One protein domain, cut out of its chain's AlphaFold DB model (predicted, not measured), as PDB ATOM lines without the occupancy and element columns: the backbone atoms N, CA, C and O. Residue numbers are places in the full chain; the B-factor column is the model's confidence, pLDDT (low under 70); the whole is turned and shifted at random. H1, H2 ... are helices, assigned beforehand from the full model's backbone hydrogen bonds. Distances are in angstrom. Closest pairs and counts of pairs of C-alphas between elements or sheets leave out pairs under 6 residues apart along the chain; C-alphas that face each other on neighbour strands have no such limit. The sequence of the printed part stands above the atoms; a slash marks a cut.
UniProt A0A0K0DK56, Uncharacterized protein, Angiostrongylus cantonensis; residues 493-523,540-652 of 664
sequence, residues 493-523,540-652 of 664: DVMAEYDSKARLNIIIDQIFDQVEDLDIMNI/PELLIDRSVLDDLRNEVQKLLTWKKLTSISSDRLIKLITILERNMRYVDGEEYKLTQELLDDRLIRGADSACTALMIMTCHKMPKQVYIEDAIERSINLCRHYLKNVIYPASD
ATOM      1  N   ASP A 493     146.006 149.241 143.814       78.75
ATOM      2  CA  ASP A 493     144.615 149.492 143.412       78.75
ATOM      3  C   ASP A 493     143.757 148.220 143.509       78.75
ATOM      4  O   ASP A 493     142.664 148.241 144.059       78.75
ATOM      5  N   VAL A 494     144.268 147.084 143.017       82.25
ATOM      6  CA  VAL A 494     143.548 145.793 142.997       82.25
ATOM      7  C   VAL A 494     143.382 145.231 144.412       82.25
ATOM      8  O   VAL A 494     142.348 144.642 144.733       82.25
ATOM      9  N   MET A 495     144.371 145.450 145.281       85.38
ATOM     10  CA  MET A 495     144.257 145.114 146.701       85.38
ATOM     11  C   MET A 495     143.232 146.008 147.411       85.38
ATOM     12  O   MET A 495     142.426 145.485 148.177       85.38
ATOM     13  N   ALA A 496     143.209 147.314 147.123       87.56
ATOM     14  CA  ALA A 496     142.230 148.251 147.674       87.56
ATOM     15  C   ALA A 496     140.798 147.953 147.187       87.56
ATOM     16  O   ALA A 496     139.876 147.939 147.998       87.56
ATOM     17  N   GLU A 497     140.611 147.618 145.905       89.25
ATOM     18  CA  GLU A 497     139.333 147.138 145.361       89.25
ATOM     19  C   GLU A 497     138.812 145.905 146.114       89.25
ATOM     20  O   GLU A 497     137.635 145.845 146.480       89.25
ATOM     21  N   TYR A 498     139.674 144.905 146.331       90.31
ATOM     22  CA  TYR A 498     139.302 143.661 147.009       90.31
ATOM     23  C   TYR A 498     138.954 143.895 148.485       90.31
ATOM     24  O   TYR A 498     137.945 143.391 148.974       90.31
ATOM     25  N   ASP A 499     139.778 144.675 149.181       92.31
ATOM     26  CA  ASP A 499     139.626 145.044 150.589       92.31
ATOM     27  C   ASP A 499     138.342 145.866 150.833       92.31
ATOM     28  O   ASP A 499     137.545 145.547 151.717       92.31
ATOM     29  N   SER A 500     138.055 146.838 149.965       94.75
ATOM     30  CA  SER A 500     136.786 147.573 149.964       94.75
ATOM     31  C   SER A 500     135.579 146.698 149.641       94.75
ATOM     32  O   SER A 500     134.536 146.813 150.283       94.75
ATOM     33  N   LYS A 501     135.705 145.757 148.697       94.81
ATOM     34  CA  LYS A 501     134.646 144.768 148.449       94.81
ATOM     35  C   LYS A 501     134.403 143.873 149.667       94.81
ATOM     36  O   LYS A 501     133.250 143.516 149.920       94.81
ATOM     37  N   ALA A 502     135.450 143.501 150.401       96.00
ATOM     38  CA  ALA A 502     135.319 142.720 151.624       96.00
ATOM     39  C   ALA A 502     134.563 143.513 152.703       96.00
ATOM     40  O   ALA A 502     133.568 143.000 153.214       96.00
ATOM     41  N   ARG A 503     134.942 144.778 152.958       96.44
ATOM     42  CA  ARG A 503     134.181 145.686 153.839       96.44
ATOM     43  C   ARG A 503     132.721 145.815 153.417       96.44
ATOM     44  O   ARG A 503     131.849 145.569 154.241       96.44
ATOM     45  N   LEU A 504     132.444 146.120 152.146       97.38
ATOM     46  CA  LEU A 504     131.064 146.296 151.681       97.38
ATOM     47  C   LEU A 504     130.212 145.037 151.889       97.38
ATOM     48  O   LEU A 504     129.037 145.153 152.211       97.38
ATOM     49  N   ASN A 505     130.773 143.832 151.743       96.75
ATOM     50  CA  ASN A 505     130.001 142.622 152.031       96.75
ATOM     51  C   ASN A 505     129.735 142.451 153.530       96.75
ATOM     52  O   ASN A 505     128.597 142.165 153.867       96.75
ATOM     53  N   ILE A 506     130.710 142.727 154.406       97.44
ATOM     54  CA  ILE A 506     130.512 142.704 155.868       97.44
ATOM     55  C   ILE A 506     129.426 143.705 156.298       97.44
ATOM     56  O   ILE A 506     128.567 143.356 157.096       97.44
ATOM     57  N   ILE A 507     129.426 144.920 155.737       97.31
ATOM     58  CA  ILE A 507     128.420 145.954 156.039       97.31
ATOM     59  C   ILE A 507     127.030 145.538 155.524       97.31
ATOM     60  O   ILE A 507     126.038 145.702 156.227       97.31
ATOM     61  N   ILE A 508     126.943 144.956 154.321       96.69
ATOM     62  CA  ILE A 508     125.682 144.421 153.776       96.69
ATOM     63  C   ILE A 508     125.159 143.255 154.623       96.69
ATOM     64  O   ILE A 508     123.961 143.199 154.885       96.69
ATOM     65  N   ASP A 509     126.035 142.346 155.053       95.81
ATOM     66  CA  ASP A 509     125.668 141.216 155.909       95.81
ATOM     67  C   ASP A 509     125.177 141.721 157.278       95.81
ATOM     68  O   ASP A 509     124.089 141.346 157.694       95.81
ATOM     69  N   GLN A 510     125.866 142.688 157.899       95.00
ATOM     70  CA  GLN A 510     125.412 143.347 159.132       95.00
ATOM     71  C   GLN A 510     124.023 144.001 158.987       95.00
ATOM     72  O   GLN A 510     123.192 143.863 159.880       95.00
ATOM     73  N   ILE A 511     123.757 144.703 157.879       94.00
ATOM     74  CA  ILE A 511     122.442 145.312 157.608       94.00
ATOM     75  C   ILE A 511     121.365 144.235 157.413       94.00
ATOM     76  O   ILE A 511     120.216 144.427 157.808       94.00
ATOM     77  N   PHE A 512     121.707 143.101 156.797       94.12
ATOM     78  CA  PHE A 512     120.765 142.001 156.607       94.12
ATOM     79  C   PHE A 512     120.463 141.272 157.910       94.12
ATOM     80  O   PHE A 512     119.288 141.021 158.153       94.12
ATOM     81  N   ASP A 513     121.471 141.000 158.739       90.62
ATOM     82  CA  ASP A 513     121.304 140.408 160.069       90.62
ATOM     83  C   ASP A 513     120.413 141.313 160.943       90.62
ATOM     84  O   ASP A 513     119.437 140.845 161.522       90.62
ATOM     85  N   GLN A 514     120.670 142.632 160.949       85.25
ATOM     86  CA  GLN A 514     119.854 143.621 161.669       85.25
ATOM     87  C   GLN A 514     118.375 143.596 161.250       85.25
ATOM     88  O   GLN A 514     117.499 143.602 162.112       85.25
ATOM     89  N   VAL A 515     118.077 143.561 159.947       81.19
ATOM     90  CA  VAL A 515     116.684 143.545 159.462       81.19
ATOM     91  C   VAL A 515     116.029 142.168 159.638       81.19
ATOM     92  O   VAL A 515     114.854 142.111 159.983       81.19
ATOM     93  N   GLU A 516     116.761 141.062 159.460       78.88
ATOM     94  CA  GLU A 516     116.213 139.707 159.642       78.88
ATOM     95  C   GLU A 516     115.897 139.399 161.115       78.88
ATOM     96  O   GLU A 516     114.828 138.852 161.389       78.88
ATOM     97  N   ASP A 517     116.746 139.801 162.070       69.38
ATOM     98  CA  ASP A 517     116.450 139.661 163.506       69.38
ATOM     99  C   ASP A 517     115.195 140.464 163.907       69.38
ATOM    100  O   ASP A 517     114.379 139.988 164.701       69.38
ATOM    101  N   LEU A 518     114.994 141.655 163.331       62.72
ATOM    102  CA  LEU A 518     113.822 142.499 163.592       62.72
ATOM    103  C   LEU A 518     112.537 141.956 162.952       62.72
ATOM    104  O   LEU A 518     111.506 141.914 163.623       62.72
ATOM    105  N   ASP A 519     112.583 141.490 161.700       63.78
ATOM    106  CA  ASP A 519     111.440 140.821 161.062       63.78
ATOM    107  C   ASP A 519     111.040 139.556 161.853       63.78
ATOM    108  O   ASP A 519     109.852 139.300 162.056       63.78
ATOM    109  N   ILE A 520     112.012 138.797 162.380       59.03
ATOM    110  CA  ILE A 520     111.751 137.649 163.265       59.03
ATOM    111  C   ILE A 520     111.109 138.094 164.587       59.03
ATOM    112  O   ILE A 520     110.138 137.469 165.018       59.03
ATOM    113  N   MET A 521     111.609 139.154 165.232       57.72
ATOM    114  CA  MET A 521     111.029 139.640 166.491       57.72
ATOM    115  C   MET A 521     109.594 140.149 166.302       57.72
ATOM    116  O   MET A 521     108.721 139.728 167.066       57.72
ATOM    117  N   ASN A 522     109.319 140.922 165.246       56.38
ATOM    118  CA  ASN A 522     107.965 141.361 164.890       56.38
ATOM    119  C   ASN A 522     107.033 140.158 164.671       56.38
ATOM    120  O   ASN A 522     106.025 140.036 165.360       56.38
ATOM    121  N   ILE A 523     107.430 139.167 163.861       54.09
ATOM    122  CA  ILE A 523     106.643 137.935 163.640       54.09
ATOM    123  C   ILE A 523     106.375 137.154 164.945       54.09
ATOM    124  O   ILE A 523     105.351 136.475 165.060       54.09
ATOM    125  N   PRO A 540     111.082 152.755 163.814       59.94
ATOM    126  CA  PRO A 540     112.435 153.317 163.807       59.94
ATOM    127  C   PRO A 540     113.543 152.294 164.103       59.94
ATOM    128  O   PRO A 540     114.703 152.562 163.807       59.94
ATOM    129  N   GLU A 541     113.201 151.120 164.639       61.72
ATOM    130  CA  GLU A 541     114.123 149.984 164.780       61.72
ATOM    131  C   GLU A 541     114.585 149.425 163.425       61.72
ATOM    132  O   GLU A 541     115.736 149.026 163.296       61.72
ATOM    133  N   LEU A 542     113.740 149.460 162.386       69.62
ATOM    134  CA  LEU A 542     114.036 148.929 161.042       69.62
ATOM    135  C   LEU A 542     114.886 149.887 160.178       69.62
ATOM    136  O   LEU A 542     114.964 149.742 158.952       69.62
ATOM    137  N   LEU A 543     115.511 150.885 160.805       85.06
ATOM    138  CA  LEU A 543     116.414 151.835 160.166       85.06
ATOM    139  C   LEU A 543     117.864 151.366 160.309       85.06
ATOM    140  O   LEU A 543     118.288 150.910 161.368       85.06
ATOM    141  N   ILE A 544     118.654 151.536 159.251       89.69
ATOM    142  CA  ILE A 544     120.103 151.296 159.306       89.69
ATOM    143  C   ILE A 544     120.710 152.338 160.256       89.69
ATOM    144  O   ILE A 544     120.320 153.503 160.199       89.69
ATOM    145  N   ASP A 545     121.686 151.987 161.097       89.75
ATOM    146  CA  ASP A 545     122.359 152.991 161.937       89.75
ATOM    147  C   ASP A 545     123.031 154.108 161.096       89.75
ATOM    148  O   ASP A 545     123.386 153.915 159.933       89.75
ATOM    149  N   ARG A 546     123.190 155.314 161.663       87.94
ATOM    150  CA  ARG A 546     123.794 156.463 160.964       87.94
ATOM    151  C   ARG A 546     125.245 156.184 160.549       87.94
ATOM    152  O   ARG A 546     125.611 156.539 159.432       87.94
ATOM    153  N   SER A 547     126.044 155.530 161.399       91.81
ATOM    154  CA  SER A 547     127.444 155.203 161.081       91.81
ATOM    155  C   SER A 547     127.544 154.098 160.025       91.81
ATOM    156  O   SER A 547     128.258 154.246 159.037       91.81
ATOM    157  N   VAL A 548     126.736 153.044 160.170       94.81
ATOM    158  CA  VAL A 548     126.674 151.904 159.239       94.81
ATOM    159  C   VAL A 548     126.226 152.345 157.839       94.81
ATOM    160  O   VAL A 548     126.749 151.848 156.840       94.81
ATOM    161  N   LEU A 549     125.297 153.305 157.746       94.94
ATOM    162  CA  LEU A 549     124.859 153.879 156.473       94.94
ATOM    163  C   LEU A 549     125.960 154.708 155.789       94.94
ATOM    164  O   LEU A 549     126.093 154.625 154.568       94.94
ATOM    165  N   ASP A 550     126.765 155.473 156.534       94.94
ATOM    166  CA  ASP A 550     127.879 156.230 155.945       94.94
ATOM    167  C   ASP A 550     129.045 155.311 155.535       94.94
ATOM    168  O   ASP A 550     129.585 155.446 154.436       94.94
ATOM    169  N   ASP A 551     129.386 154.292 156.329       96.69
ATOM    170  CA  ASP A 551     130.357 153.263 155.924       96.69
ATOM    171  C   ASP A 551     129.902 152.523 154.648       96.69
ATOM    172  O   ASP A 551     130.686 152.358 153.704       96.69
ATOM    173  N   LEU A 552     128.616 152.146 154.563       97.75
ATOM    174  CA  LEU A 552     128.009 151.564 153.360       97.75
ATOM    175  C   LEU A 552     128.177 152.498 152.152       97.75
ATOM    176  O   LEU A 552     128.703 152.090 151.112       97.75
ATOM    177  N   ARG A 553     127.745 153.755 152.301       97.19
ATOM    178  CA  ARG A 553     127.815 154.813 151.287       97.19
ATOM    179  C   ARG A 553     129.247 155.001 150.779       97.19
ATOM    180  O   ARG A 553     129.475 155.042 149.567       97.19
ATOM    181  N   ASN A 554     130.220 155.061 151.687       96.94
ATOM    182  CA  ASN A 554     131.630 155.268 151.372       96.94
ATOM    183  C   ASN A 554     132.258 154.074 150.634       96.94
ATOM    184  O   ASN A 554     133.002 154.279 149.671       96.94
ATOM    185  N   GLU A 555     131.958 152.829 151.013       97.00
ATOM    186  CA  GLU A 555     132.454 151.654 150.279       97.00
ATOM    187  C   GLU A 555     131.762 151.469 148.916       97.00
ATOM    188  O   GLU A 555     132.426 151.130 147.928       97.00
ATOM    189  N   VAL A 556     130.465 151.785 148.810       97.44
ATOM    190  CA  VAL A 556     129.750 151.860 147.523       97.44
ATOM    191  C   VAL A 556     130.394 152.904 146.602       97.44
ATOM    192  O   VAL A 556     130.676 152.593 145.444       97.44
ATOM    193  N   GLN A 557     130.709 154.106 147.101       96.75
ATOM    194  CA  GLN A 557     131.326 155.184 146.315       96.75
ATOM    195  C   GLN A 557     132.724 154.799 145.779       96.75
ATOM    196  O   GLN A 557     133.049 155.071 144.615       96.75
ATOM    197  N   LYS A 558     133.539 154.100 146.583       95.19
ATOM    198  CA  LYS A 558     134.842 153.544 146.155       95.19
ATOM    199  C   LYS A 558     134.664 152.530 145.016       95.19
ATOM    200  O   LYS A 558     135.266 152.660 143.949       95.19
ATOM    201  N   LEU A 559     133.771 151.553 145.194       94.50
ATOM    202  CA  LEU A 559     133.537 150.476 144.221       94.50
ATOM    203  C   LEU A 559     132.792 150.929 142.953       94.50
ATOM    204  O   LEU A 559     132.976 150.316 141.897       94.50
ATOM    205  N   LEU A 560     132.012 152.011 143.026       94.88
ATOM    206  CA  LEU A 560     131.464 152.726 141.870       94.88
ATOM    207  C   LEU A 560     132.589 153.383 141.054       94.88
ATOM    208  O   LEU A 560     132.646 153.200 139.836       94.88
ATOM    209  N   THR A 561     133.523 154.070 141.719       93.50
ATOM    210  CA  THR A 561     134.674 154.739 141.082       93.50
ATOM    211  C   THR A 561     135.547 153.744 140.308       93.50
ATOM    212  O   THR A 561     135.861 153.969 139.136       93.50
ATOM    213  N   TRP A 562     135.854 152.589 140.908       92.19
ATOM    214  CA  TRP A 562     136.573 151.488 140.246       92.19
ATOM    215  C   TRP A 562     135.703 150.634 139.301       92.19
ATOM    216  O   TRP A 562     136.219 149.762 138.598       92.19
ATOM    217  N   LYS A 563     134.384 150.879 139.245       91.88
ATOM    218  CA  LYS A 563     133.397 150.162 138.410       91.88
ATOM    219  C   LYS A 563     133.345 148.649 138.695       91.88
ATOM    220  O   LYS A 563     133.156 147.846 137.780       91.88
ATOM    221  N   LYS A 564     133.517 148.258 139.966       91.56
ATOM    222  CA  LYS A 564     133.536 146.855 140.448       91.56
ATOM    223  C   LYS A 564     132.295 146.441 141.245       91.56
ATOM    224  O   LYS A 564     132.188 145.275 141.633       91.56
ATOM    225  N   LEU A 565     131.346 147.353 141.458       92.44
ATOM    226  CA  LEU A 565     130.115 147.108 142.220       92.44
ATOM    227  C   LEU A 565     129.239 145.987 141.615       92.44
ATOM    228  O   LEU A 565     128.681 145.175 142.347       92.44
ATOM    229  N   THR A 566     129.256 145.841 140.284       92.38
ATOM    230  CA  THR A 566     128.670 144.722 139.507       92.38
ATOM    231  C   THR A 566     129.182 143.325 139.881       92.38
ATOM    232  O   THR A 566     128.664 142.329 139.381       92.38
ATOM    233  N   SER A 567     130.214 143.219 140.724       90.81
ATOM    234  CA  SER A 567     130.742 141.939 141.205       90.81
ATOM    235  C   SER A 567     130.078 141.435 142.499       90.81
ATOM    236  O   SER A 567     130.481 140.387 143.015       90.81
ATOM    237  N   ILE A 568     129.094 142.161 143.036       93.94
ATOM    238  CA  ILE A 568     128.143 141.685 144.056       93.94
ATOM    239  C   ILE A 568     126.913 141.122 143.319       93.94
ATOM    240  O   ILE A 568     126.573 141.606 142.241       93.94
ATOM    241  N   SER A 569     126.270 140.071 143.844       95.00
ATOM    242  CA  SER A 569     125.106 139.469 143.178       95.00
ATOM    243  C   SER A 569     123.912 140.425 143.143       95.00
ATOM    244  O   SER A 569     123.657 141.153 144.106       95.00
ATOM    245  N   SER A 570     123.153 140.385 142.041       95.31
ATOM    246  CA  SER A 570     121.956 141.212 141.856       95.31
ATOM    247  C   SER A 570     120.982 141.071 143.021       95.31
ATOM    248  O   SER A 570     120.491 142.077 143.506       95.31
ATOM    249  N   ASP A 571     120.764 139.855 143.526       95.69
ATOM    250  CA  ASP A 571     119.794 139.575 144.593       95.69
ATOM    251  C   ASP A 571     120.161 140.285 145.911       95.69
ATOM    252  O   ASP A 571     119.292 140.838 146.585       95.69
ATOM    253  N   ARG A 572     121.463 140.352 146.242       96.38
ATOM    254  CA  ARG A 572     121.970 141.114 147.400       96.38
ATOM    255  C   ARG A 572     121.795 142.618 147.184       96.38
ATOM    256  O   ARG A 572     121.382 143.317 148.099       96.38
ATOM    257  N   LEU A 573     122.069 143.122 145.980       96.75
ATOM    258  CA  LEU A 573     121.900 144.549 145.678       96.75
ATOM    259  C   LEU A 573     120.422 144.970 145.635       96.75
ATOM    260  O   LEU A 573     120.105 146.067 146.077       96.75
ATOM    261  N   ILE A 574     119.522 144.094 145.183       95.94
ATOM    262  CA  ILE A 574     118.069 144.310 145.207       95.94
ATOM    263  C   ILE A 574     117.580 144.387 146.657       95.94
ATOM    264  O   ILE A 574     117.011 145.410 147.028       95.94
ATOM    265  N   LYS A 575     117.882 143.384 147.503       95.06
ATOM    266  CA  LYS A 575     117.506 143.411 148.932       95.06
ATOM    267  C   LYS A 575     118.045 144.664 149.637       95.06
ATOM    268  O   LYS A 575     117.313 145.301 150.390       95.06
ATOM    269  N   LEU A 576     119.292 145.054 149.359       96.56
ATOM    270  CA  LEU A 576     119.883 146.277 149.906       96.56
ATOM    271  C   LEU A 576     119.122 147.537 149.463       96.56
ATOM    272  O   LEU A 576     118.797 148.366 150.306       96.56
ATOM    273  N   ILE A 577     118.803 147.680 148.170       95.94
ATOM    274  CA  ILE A 577     118.031 148.826 147.662       95.94
ATOM    275  C   ILE A 577     116.628 148.871 148.284       95.94
ATOM    276  O   ILE A 577     116.175 149.957 148.628       95.94
ATOM    277  N   THR A 578     115.966 147.731 148.504       93.00
ATOM    278  CA  THR A 578     114.664 147.679 149.196       93.00
ATOM    279  C   THR A 578     114.755 148.183 150.644       93.00
ATOM    280  O   THR A 578     113.903 148.957 151.077       93.00
ATOM    281  N   ILE A 579     115.808 147.824 151.388       92.62
ATOM    282  CA  ILE A 579     116.023 148.338 152.755       92.62
ATOM    283  C   ILE A 579     116.337 149.845 152.728       92.62
ATOM    284  O   ILE A 579     115.803 150.604 153.542       92.62
ATOM    285  N   LEU A 580     117.150 150.307 151.770       94.44
ATOM    286  CA  LEU A 580     117.438 151.734 151.580       94.44
ATOM    287  C   LEU A 580     116.173 152.530 151.211       94.44
ATOM    288  O   LEU A 580     115.991 153.634 151.711       94.44
ATOM    289  N   GLU A 581     115.267 151.973 150.404       91.88
ATOM    290  CA  GLU A 581     113.973 152.586 150.062       91.88
ATOM    291  C   GLU A 581     113.076 152.746 151.300       91.88
ATOM    292  O   GLU A 581     112.562 153.841 151.542       91.88
ATOM    293  N   ARG A 582     113.003 151.732 152.174       87.44
ATOM    294  CA  ARG A 582     112.321 151.858 153.477       87.44
ATOM    295  C   ARG A 582     112.944 152.953 154.357       87.44
ATOM    296  O   ARG A 582     112.216 153.693 155.016       87.44
ATOM    297  N   ASN A 583     114.269 153.120 154.318       88.38
ATOM    298  CA  ASN A 583     114.971 154.197 155.030       88.38
ATOM    299  C   ASN A 583     114.718 155.595 154.418       88.38
ATOM    300  O   ASN A 583     114.790 156.588 155.139       88.38
ATOM    301  N   MET A 584     114.367 155.697 153.129       90.12
ATOM    302  CA  MET A 584     113.908 156.953 152.516       90.12
ATOM    303  C   MET A 584     112.480 157.318 152.959       90.12
ATOM    304  O   MET A 584     112.228 158.484 153.263       90.12
ATOM    305  N   ARG A 585     111.556 156.341 153.050       82.38
ATOM    306  CA  ARG A 585     110.166 156.564 153.525       82.38
ATOM    307  C   ARG A 585     110.102 157.178 154.921       82.38
ATOM    308  O   ARG A 585     109.183 157.936 155.206       82.38
ATOM    309  N   TYR A 586     111.087 156.896 155.778       74.19
ATOM    310  CA  TYR A 586     111.137 157.419 157.147       74.19
ATOM    311  C   TYR A 586     111.064 158.955 157.233       74.19
ATOM    312  O   TYR A 586     110.670 159.478 158.272       74.19
ATOM    313  N   VAL A 587     111.386 159.693 156.164       70.81
ATOM    314  CA  VAL A 587     111.269 161.162 156.115       70.81
ATOM    315  C   VAL A 587     109.819 161.660 155.987       70.81
ATOM    316  O   VAL A 587     109.523 162.745 156.476       70.81
ATOM    317  N   ASP A 588     108.904 160.888 155.393       61.44
ATOM    318  CA  ASP A 588     107.584 161.400 154.982       61.44
ATOM    319  C   ASP A 588     106.561 161.544 156.139       61.44
ATOM    320  O   ASP A 588     105.593 162.287 156.004       61.44
ATOM    321  N   GLY A 589     106.773 160.887 157.288       60.84
ATOM    322  CA  GLY A 589     105.862 160.934 158.450       60.84
ATOM    323  C   GLY A 589     105.819 162.266 159.231       60.84
ATOM    324  O   GLY A 589     106.773 163.047 159.214       60.84
ATOM    325  N   GLU A 590     104.722 162.471 159.968       52.38
ATOM    326  CA  GLU A 590     104.302 163.715 160.646       52.38
ATOM    327  C   GLU A 590     105.407 164.528 161.361       52.38
ATOM    328  O   GLU A 590     106.150 164.043 162.213       52.38
ATOM    329  N   GLU A 591     105.453 165.828 161.058       53.03
ATOM    330  CA  GLU A 591     106.552 166.754 161.386       53.03
ATOM    331  C   GLU A 591     106.502 167.320 162.828       53.03
ATOM    332  O   GLU A 591     107.477 167.855 163.351       53.03
ATOM    333  N   TYR A 592     105.359 167.199 163.510       45.34
ATOM    334  CA  TYR A 592     104.944 168.118 164.582       45.34
ATOM    335  C   TYR A 592     105.618 167.996 165.967       45.34
ATOM    336  O   TYR A 592     105.212 168.722 166.879       45.34
ATOM    337  N   LYS A 593     106.566 167.071 166.193       49.94
ATOM    338  CA  LYS A 593     107.077 166.764 167.557       49.94
ATOM    339  C   LYS A 593     108.567 166.416 167.700       49.94
ATOM    340  O   LYS A 593     108.997 166.176 168.828       49.94
ATOM    341  N   LEU A 594     109.354 166.372 166.627       57.81
ATOM    342  CA  LEU A 594     110.801 166.132 166.743       57.81
ATOM    343  C   LEU A 594     111.542 167.413 167.157       57.81
ATOM    344  O   LEU A 594     111.125 168.521 166.823       57.81
ATOM    345  N   THR A 595     112.661 167.263 167.871       60.72
ATOM    346  CA  THR A 595     113.646 168.345 167.993       60.72
ATOM    347  C   THR A 595     114.337 168.557 166.647       60.72
ATOM    348  O   THR A 595     114.399 167.645 165.823       60.72
ATOM    349  N   GLN A 596     114.870 169.759 166.420       66.31
ATOM    350  CA  GLN A 596     115.486 170.121 165.140       66.31
ATOM    351  C   GLN A 596     116.649 169.179 164.768       66.31
ATOM    352  O   GLN A 596     116.690 168.681 163.653       66.31
ATOM    353  N   GLU A 597     117.478 168.800 165.745       65.56
ATOM    354  CA  GLU A 597     118.559 167.812 165.592       65.56
ATOM    355  C   GLU A 597     118.055 166.438 165.096       65.56
ATOM    356  O   GLU A 597     118.666 165.828 164.221       65.56
ATOM    357  N   LEU A 598     116.910 165.959 165.605       66.94
ATOM    358  CA  LEU A 598     116.308 164.689 165.177       66.94
ATOM    359  C   LEU A 598     115.666 164.782 163.784       66.94
ATOM    360  O   LEU A 598     115.563 163.768 163.091       66.94
ATOM    361  N   LEU A 599     115.219 165.974 163.375       74.19
ATOM    362  CA  LEU A 599     114.786 166.243 162.002       74.19
ATOM    363  C   LEU A 599     115.984 166.244 161.047       74.19
ATOM    364  O   LEU A 599     115.905 165.605 160.000       74.19
ATOM    365  N   ASP A 600     117.100 166.866 161.421       79.25
ATOM    366  CA  ASP A 600     118.316 166.889 160.604       79.25
ATOM    367  C   ASP A 600     118.888 165.471 160.404       79.25
ATOM    368  O   ASP A 600     119.080 165.046 159.263       79.25
ATOM    369  N   ASP A 601     119.043 164.670 161.466       82.06
ATOM    370  CA  ASP A 601     119.492 163.265 161.368       82.06
ATOM    371  C   ASP A 601     118.584 162.417 160.453       82.06
ATOM    372  O   ASP A 601     119.052 161.608 159.641       82.06
ATOM    373  N   ARG A 602     117.264 162.623 160.560       83.25
ATOM    374  CA  ARG A 602     116.229 161.978 159.739       83.25
ATOM    375  C   ARG A 602     116.345 162.372 158.266       83.25
ATOM    376  O   ARG A 602     116.296 161.496 157.398       83.25
ATOM    377  N   LEU A 603     116.533 163.660 157.983       87.31
ATOM    378  CA  LEU A 603     116.740 164.178 156.633       87.31
ATOM    379  C   LEU A 603     118.028 163.598 156.034       87.31
ATOM    380  O   LEU A 603     117.968 162.964 154.981       87.31
ATOM    381  N   ILE A 604     119.175 163.712 156.709       89.06
ATOM    382  CA  ILE A 604     120.462 163.253 156.160       89.06
ATOM    383  C   ILE A 604     120.469 161.715 155.979       89.06
ATOM    384  O   ILE A 604     121.002 161.209 154.989       89.06
ATOM    385  N   ARG A 605     119.795 160.942 156.850       90.75
ATOM    386  CA  ARG A 605     119.561 159.491 156.659       90.75
ATOM    387  C   ARG A 605     118.809 159.170 155.366       90.75
ATOM    388  O   ARG A 605     119.228 158.270 154.631       90.75
ATOM    389  N   GLY A 606     117.717 159.880 155.083       91.75
ATOM    390  CA  GLY A 606     116.978 159.717 153.829       91.75
ATOM    391  C   GLY A 606     117.853 160.048 152.616       91.75
ATOM    392  O   GLY A 606     117.903 159.275 151.656       91.75
ATOM    393  N   ALA A 607     118.601 161.153 152.696       93.50
ATOM    394  CA  ALA A 607     119.470 161.649 151.631       93.50
ATOM    395  C   ALA A 607     120.572 160.646 151.262       93.50
ATOM    396  O   ALA A 607     120.750 160.332 150.084       93.50
ATOM    397  N   ASP A 608     121.277 160.095 152.254       95.19
ATOM    398  CA  ASP A 608     122.344 159.119 152.015       95.19
ATOM    399  C   ASP A 608     121.805 157.756 151.573       95.19
ATOM    400  O   ASP A 608     122.456 157.069 150.781       95.19
ATOM    401  N   SER A 609     120.590 157.389 151.991       95.69
ATOM    402  CA  SER A 609     119.919 156.177 151.506       95.69
ATOM    403  C   SER A 609     119.572 156.291 150.017       95.69
ATOM    404  O   SER A 609     119.917 155.403 149.230       95.69
ATOM    405  N   ALA A 610     118.981 157.418 149.605       96.75
ATOM    406  CA  ALA A 610     118.709 157.739 148.202       96.75
ATOM    407  C   ALA A 610     120.001 157.835 147.374       96.75
ATOM    408  O   ALA A 610     120.113 157.217 146.314       96.75
ATOM    409  N   CYS A 611     121.016 158.542 147.882       96.50
ATOM    410  CA  CYS A 611     122.321 158.667 147.235       96.50
ATOM    411  C   CYS A 611     122.977 157.294 147.015       96.50
ATOM    412  O   CYS A 611     123.432 156.997 145.910       96.50
ATOM    413  N   THR A 612     122.964 156.421 148.026       97.81
ATOM    414  CA  THR A 612     123.560 155.079 147.946       97.81
ATOM    415  C   THR A 612     122.810 154.178 146.963       97.81
ATOM    416  O   THR A 612     123.446 153.533 146.127       97.81
ATOM    417  N   ALA A 613     121.472 154.181 146.976       97.81
ATOM    418  CA  ALA A 613     120.669 153.433 146.007       97.81
ATOM    419  C   ALA A 613     120.925 153.898 144.558       97.81
ATOM    420  O   ALA A 613     121.132 153.074 143.660       97.81
ATOM    421  N   LEU A 614     120.998 155.214 144.329       96.88
ATOM    422  CA  LEU A 614     121.320 155.792 143.022       96.88
ATOM    423  C   LEU A 614     122.764 155.485 142.590       96.88
ATOM    424  O   LEU A 614     122.984 155.161 141.422       96.88
ATOM    425  N   MET A 615     123.744 155.499 143.500       97.19
ATOM    426  CA  MET A 615     125.118 155.059 143.214       97.19
ATOM    427  C   MET A 615     125.186 153.583 142.793       97.19
ATOM    428  O   MET A 615     125.957 153.240 141.895       97.19
ATOM    429  N   ILE A 616     124.356 152.712 143.380       97.50
ATOM    430  CA  ILE A 616     124.272 151.305 142.966       97.50
ATOM    431  C   ILE A 616     123.696 151.192 141.549       97.50
ATOM    432  O   ILE A 616     124.314 150.568 140.685       97.50
ATOM    433  N   MET A 617     122.555 151.832 141.279       96.44
ATOM    434  CA  MET A 617     121.871 151.761 139.978       96.44
ATOM    435  C   MET A 617     122.650 152.435 138.833       96.44
ATOM    436  O   MET A 617     122.588 151.988 137.686       96.44
ATOM    437  N   THR A 618     123.423 153.487 139.112       94.56
ATOM    438  CA  THR A 618     124.212 154.209 138.092       94.56
ATOM    439  C   THR A 618     125.558 153.556 137.755       94.56
ATOM    440  O   THR A 618     126.242 154.006 136.831       94.56
ATOM    441  N   CYS A 619     125.947 152.467 138.430       93.88
ATOM    442  CA  CYS A 619     127.178 151.753 138.102       93.88
ATOM    443  C   CYS A 619     127.161 151.191 136.661       93.88
ATOM    444  O   CYS A 619     126.156 150.719 136.127       93.88
ATOM    445  N   HIS A 620     128.320 151.218 136.001       91.00
ATOM    446  CA  HIS A 620     128.461 150.737 134.629       91.00
ATOM    447  C   HIS A 620     128.194 149.223 134.521       91.00
ATOM    448  O   HIS A 620     128.775 148.440 135.270       91.00
ATOM    449  N   LYS A 621     127.377 148.817 133.533       92.56
ATOM    450  CA  LYS A 621     126.956 147.422 133.253       92.56
ATOM    451  C   LYS A 621     126.143 146.747 134.372       92.56
ATOM    452  O   LYS A 621     126.187 145.525 134.503       92.56
ATOM    453  N   MET A 622     125.374 147.511 135.145       96.06
ATOM    454  CA  MET A 622     124.438 146.938 136.115       96.06
ATOM    455  C   MET A 622     123.325 146.103 135.447       96.06
ATOM    456  O   MET A 622     122.786 146.513 134.414       96.06
ATOM    457  N   PRO A 623     122.963 144.927 135.999       95.81
ATOM    458  CA  PRO A 623     121.851 144.123 135.494       95.81
ATOM    459  C   PRO A 623     120.497 144.827 135.648       95.81
ATOM    460  O   PRO A 623     120.235 145.462 136.667       95.81
ATOM    461  N   LYS A 624     119.597 144.642 134.670       95.19
ATOM    462  CA  LYS A 624     118.276 145.305 134.631       95.19
ATOM    463  C   LYS A 624     117.429 145.128 135.900       95.19
ATOM    464  O   LYS A 624     116.655 146.013 136.222       95.19
ATOM    465  N   GLN A 625     117.585 144.010 136.605       95.56
ATOM    466  CA  GLN A 625     116.822 143.681 137.817       95.56
ATOM    467  C   GLN A 625     117.158 144.575 139.021       95.56
ATOM    468  O   GLN A 625     116.386 144.608 139.967       95.56
ATOM    469  N   VAL A 626     118.296 145.280 139.005       96.75
ATOM    470  CA  VAL A 626     118.737 146.142 140.120       96.75
ATOM    471  C   VAL A 626     118.172 147.569 140.003       96.75
ATOM    472  O   VAL A 626     118.311 148.364 140.925       96.75
ATOM    473  N   TYR A 627     117.506 147.904 138.893       96.94
ATOM    474  CA  TYR A 627     116.798 149.174 138.722       96.94
ATOM    475  C   TYR A 627     115.394 149.058 139.322       96.94
ATOM    476  O   TYR A 627     114.484 148.545 138.674       96.94
ATOM    477  N   ILE A 628     115.239 149.502 140.572       95.81
ATOM    478  CA  ILE A 628     113.971 149.450 141.309       95.81
ATOM    479  C   ILE A 628     113.230 150.778 141.122       95.81
ATOM    480  O   ILE A 628     113.712 151.822 141.561       95.81
ATOM    481  N   GLU A 629     112.074 150.735 140.460       95.69
ATOM    482  CA  GLU A 629     111.284 151.922 140.101       95.69
ATOM    483  C   GLU A 629     110.807 152.681 141.349       95.69
ATOM    484  O   GLU A 629     111.090 153.871 141.473       95.69
ATOM    485  N   ASP A 630     110.257 151.973 142.342       92.19
ATOM    486  CA  ASP A 630     109.823 152.525 143.635       92.19
ATOM    487  C   ASP A 630     110.922 153.350 144.329       92.19
ATOM    488  O   ASP A 630     110.675 154.449 144.826       92.19
ATOM    489  N   ALA A 631     112.168 152.859 144.318       94.88
ATOM    490  CA  ALA A 631     113.308 153.535 144.939       94.88
ATOM    491  C   ALA A 631     113.722 154.809 144.178       94.88
ATOM    492  O   ALA A 631     114.201 155.770 144.786       94.88
ATOM    493  N   ILE A 632     113.517 154.842 142.858       96.50
ATOM    494  CA  ILE A 632     113.742 156.025 142.017       96.50
ATOM    495  C   ILE A 632     112.622 157.049 142.253       96.50
ATOM    496  O   ILE A 632     112.919 158.222 142.481       96.50
ATOM    497  N   GLU A 633     111.354 156.629 142.269       95.44
ATOM    498  CA  GLU A 633     110.223 157.525 142.551       95.44
ATOM    499  C   GLU A 633     110.301 158.125 143.958       95.44
ATOM    500  O   GLU A 633     110.165 159.341 144.122       95.44
ATOM    501  N   ARG A 634     110.595 157.300 144.971       92.50
ATOM    502  CA  ARG A 634     110.827 157.734 146.353       92.50
ATOM    503  C   ARG A 634     111.995 158.720 146.437       92.50
ATOM    504  O   ARG A 634     111.832 159.767 147.055       92.50
ATOM    505  N   SER A 635     113.114 158.468 145.747       95.56
ATOM    506  CA  SER A 635     114.237 159.423 145.665       95.56
ATOM    507  C   SER A 635     113.813 160.771 145.062       95.56
ATOM    508  O   SER A 635     114.170 161.829 145.579       95.56
ATOM    509  N   ILE A 636     113.004 160.765 143.996       94.88
ATOM    510  CA  ILE A 636     112.487 161.992 143.367       94.88
ATOM    511  C   ILE A 636     111.521 162.731 144.310       94.88
ATOM    512  O   ILE A 636     111.566 163.961 144.402       94.88
ATOM    513  N   ASN A 637     110.657 162.007 145.024       91.94
ATOM    514  CA  ASN A 637     109.732 162.579 146.003       91.94
ATOM    515  C   ASN A 637     110.466 163.178 147.208       91.94
ATOM    516  O   ASN A 637     110.138 164.290 147.618       91.94
ATOM    517  N   LEU A 638     111.530 162.528 147.677       91.06
ATOM    518  CA  LEU A 638     112.418 163.036 148.717       91.06
ATOM    519  C   LEU A 638     113.091 164.357 148.299       91.06
ATOM    520  O   LEU A 638     113.047 165.339 149.037       91.06
ATOM    521  N   CYS A 639     113.616 164.448 147.070       92.56
ATOM    522  CA  CYS A 639     114.144 165.712 146.544       92.56
ATOM    523  C   CYS A 639     113.069 166.813 146.451       92.56
ATOM    524  O   CYS A 639     113.352 167.977 146.738       92.56
ATOM    525  N   ARG A 640     111.823 166.469 146.085       91.50
ATOM    526  CA  ARG A 640     110.686 167.416 146.087       91.50
ATOM    527  C   ARG A 640     110.335 167.887 147.503       91.50
ATOM    528  O   ARG A 640     110.003 169.061 147.659       91.50
ATOM    529  N   HIS A 641     110.408 167.002 148.500       87.38
ATOM    530  CA  HIS A 641     110.210 167.321 149.916       87.38
ATOM    531  C   HIS A 641     111.280 168.318 150.382       87.38
ATOM    532  O   HIS A 641     110.937 169.404 150.843       87.38
ATOM    533  N   TYR A 642     112.569 168.008 150.190       88.88
ATOM    534  CA  TYR A 642     113.667 168.879 150.634       88.88
ATOM    535  C   TYR A 642     113.600 170.268 150.009       88.88
ATOM    536  O   TYR A 642     113.760 171.256 150.718       88.88
ATOM    537  N   LEU A 643     113.319 170.362 148.704       89.62
ATOM    538  CA  LEU A 643     113.165 171.653 148.037       89.62
ATOM    539  C   LEU A 643     112.058 172.491 148.691       89.62
ATOM    540  O   LEU A 643     112.304 173.635 149.059       89.62
ATOM    541  N   LYS A 644     110.866 171.915 148.889       85.50
ATOM    542  CA  LYS A 644     109.694 172.633 149.415       85.50
ATOM    543  C   LYS A 644     109.773 172.981 150.901       85.50
ATOM    544  O   LYS A 644     109.348 174.072 151.263       85.50
ATOM    545  N   ASN A 645     110.261 172.061 151.730       81.38
ATOM    546  CA  ASN A 645     110.100 172.131 153.186       81.38
ATOM    547  C   ASN A 645     111.382 172.588 153.901       81.38
ATOM    548  O   ASN A 645     111.300 173.199 154.960       81.38
ATOM    549  N   VAL A 646     112.556 172.339 153.308       83.06
ATOM    550  CA  VAL A 646     113.862 172.654 153.915       83.06
ATOM    551  C   VAL A 646     114.544 173.799 153.165       83.06
ATOM    552  O   VAL A 646     114.795 174.861 153.728       83.06
ATOM    553  N   ILE A 647     114.804 173.618 151.867       87.56
ATOM    554  CA  ILE A 647     115.680 174.502 151.088       87.56
ATOM    555  C   ILE A 647     114.998 175.839 150.780       87.56
ATOM    556  O   ILE A 647     115.587 176.878 151.069       87.56
ATOM    557  N   TYR A 648     113.780 175.862 150.222       88.62
ATOM    558  CA  TYR A 648     113.111 177.136 149.915       88.62
ATOM    559  C   TYR A 648     112.784 177.956 151.179       88.62
ATOM    560  O   TYR A 648     113.106 179.143 151.173       88.62
ATOM    561  N   PRO A 649     112.249 177.383 152.282       85.19
ATOM    562  CA  PRO A 649     111.997 178.134 153.516       85.19
ATOM    563  C   PRO A 649     113.257 178.699 154.181       85.19
ATOM    564  O   PRO A 649     113.185 179.772 154.778       85.19
ATOM    565  N   ALA A 650     114.400 178.012 154.063       82.88
ATOM    566  CA  ALA A 650     115.690 178.507 154.546       82.88
ATOM    567  C   ALA A 650     116.326 179.554 153.609       82.88
ATOM    568  O   ALA A 650     117.010 180.459 154.081       82.88
ATOM    569  N   SER A 651     116.098 179.448 152.294       85.88
ATOM    570  CA  SER A 651     116.701 180.336 151.284       85.88
ATOM    571  C   SER A 651     115.935 181.648 151.085       85.88
ATOM    572  O   SER A 651     116.546 182.669 150.774       85.88
ATOM    573  N   ASP A 652     114.607 181.638 151.235       85.56
ATOM    574  CA  ASP A 652     113.750 182.818 151.083       85.56
ATOM    575  C   ASP A 652     112.601 182.807 152.119       85.56
ATOM    576  O   ASP A 652     111.672 181.993 152.021       85.56
TER     577      ASP A 652
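What this domain is: This is residues 493 to 523 and 540 to 652 of the 664 residues of an uncharacterized protein of Angiostrongylus cantonensis (UniProt A0A0K0DK56). H4 is the core of a compact all-helix domain, in an up-and-down bundle with H3 and H5, each reversing the last. H2 packs on H4, and H1 crosses H2. The 144 printed residues include five named helices, with radius of gyration of the C-alphas 15.9 A and spans 47 by 40 by 26 A.

How they stand to each other: Start at H1, residues 493 to 523; its residues 497 to 508 alone touch H2, residues 546 to 561, C-alphas 504 and 555 closest, 5.7 A. H3, residues 570 to 585, and H4, residues 596 to 617, form a hairpin, C-alphas 584 and 606 closest, 4.3 A. H4 and H5, residues 629 to 651, form another. Every O i to N i+4 pair is within hydrogen-bond range in H1 to H4, 16 of 19 in H5.

Where its parts are: Find C-alpha 493 at (144.615, 149.492, 143.412); H1 runs 44.5 A. H5 ends at C-alpha 651, (116.701, 180.336, 151.284).

The domain as a whole: Across the cut, C-alphas 523 and 540 are 16.4 A apart. pLDDT is under 70 for 21 residues.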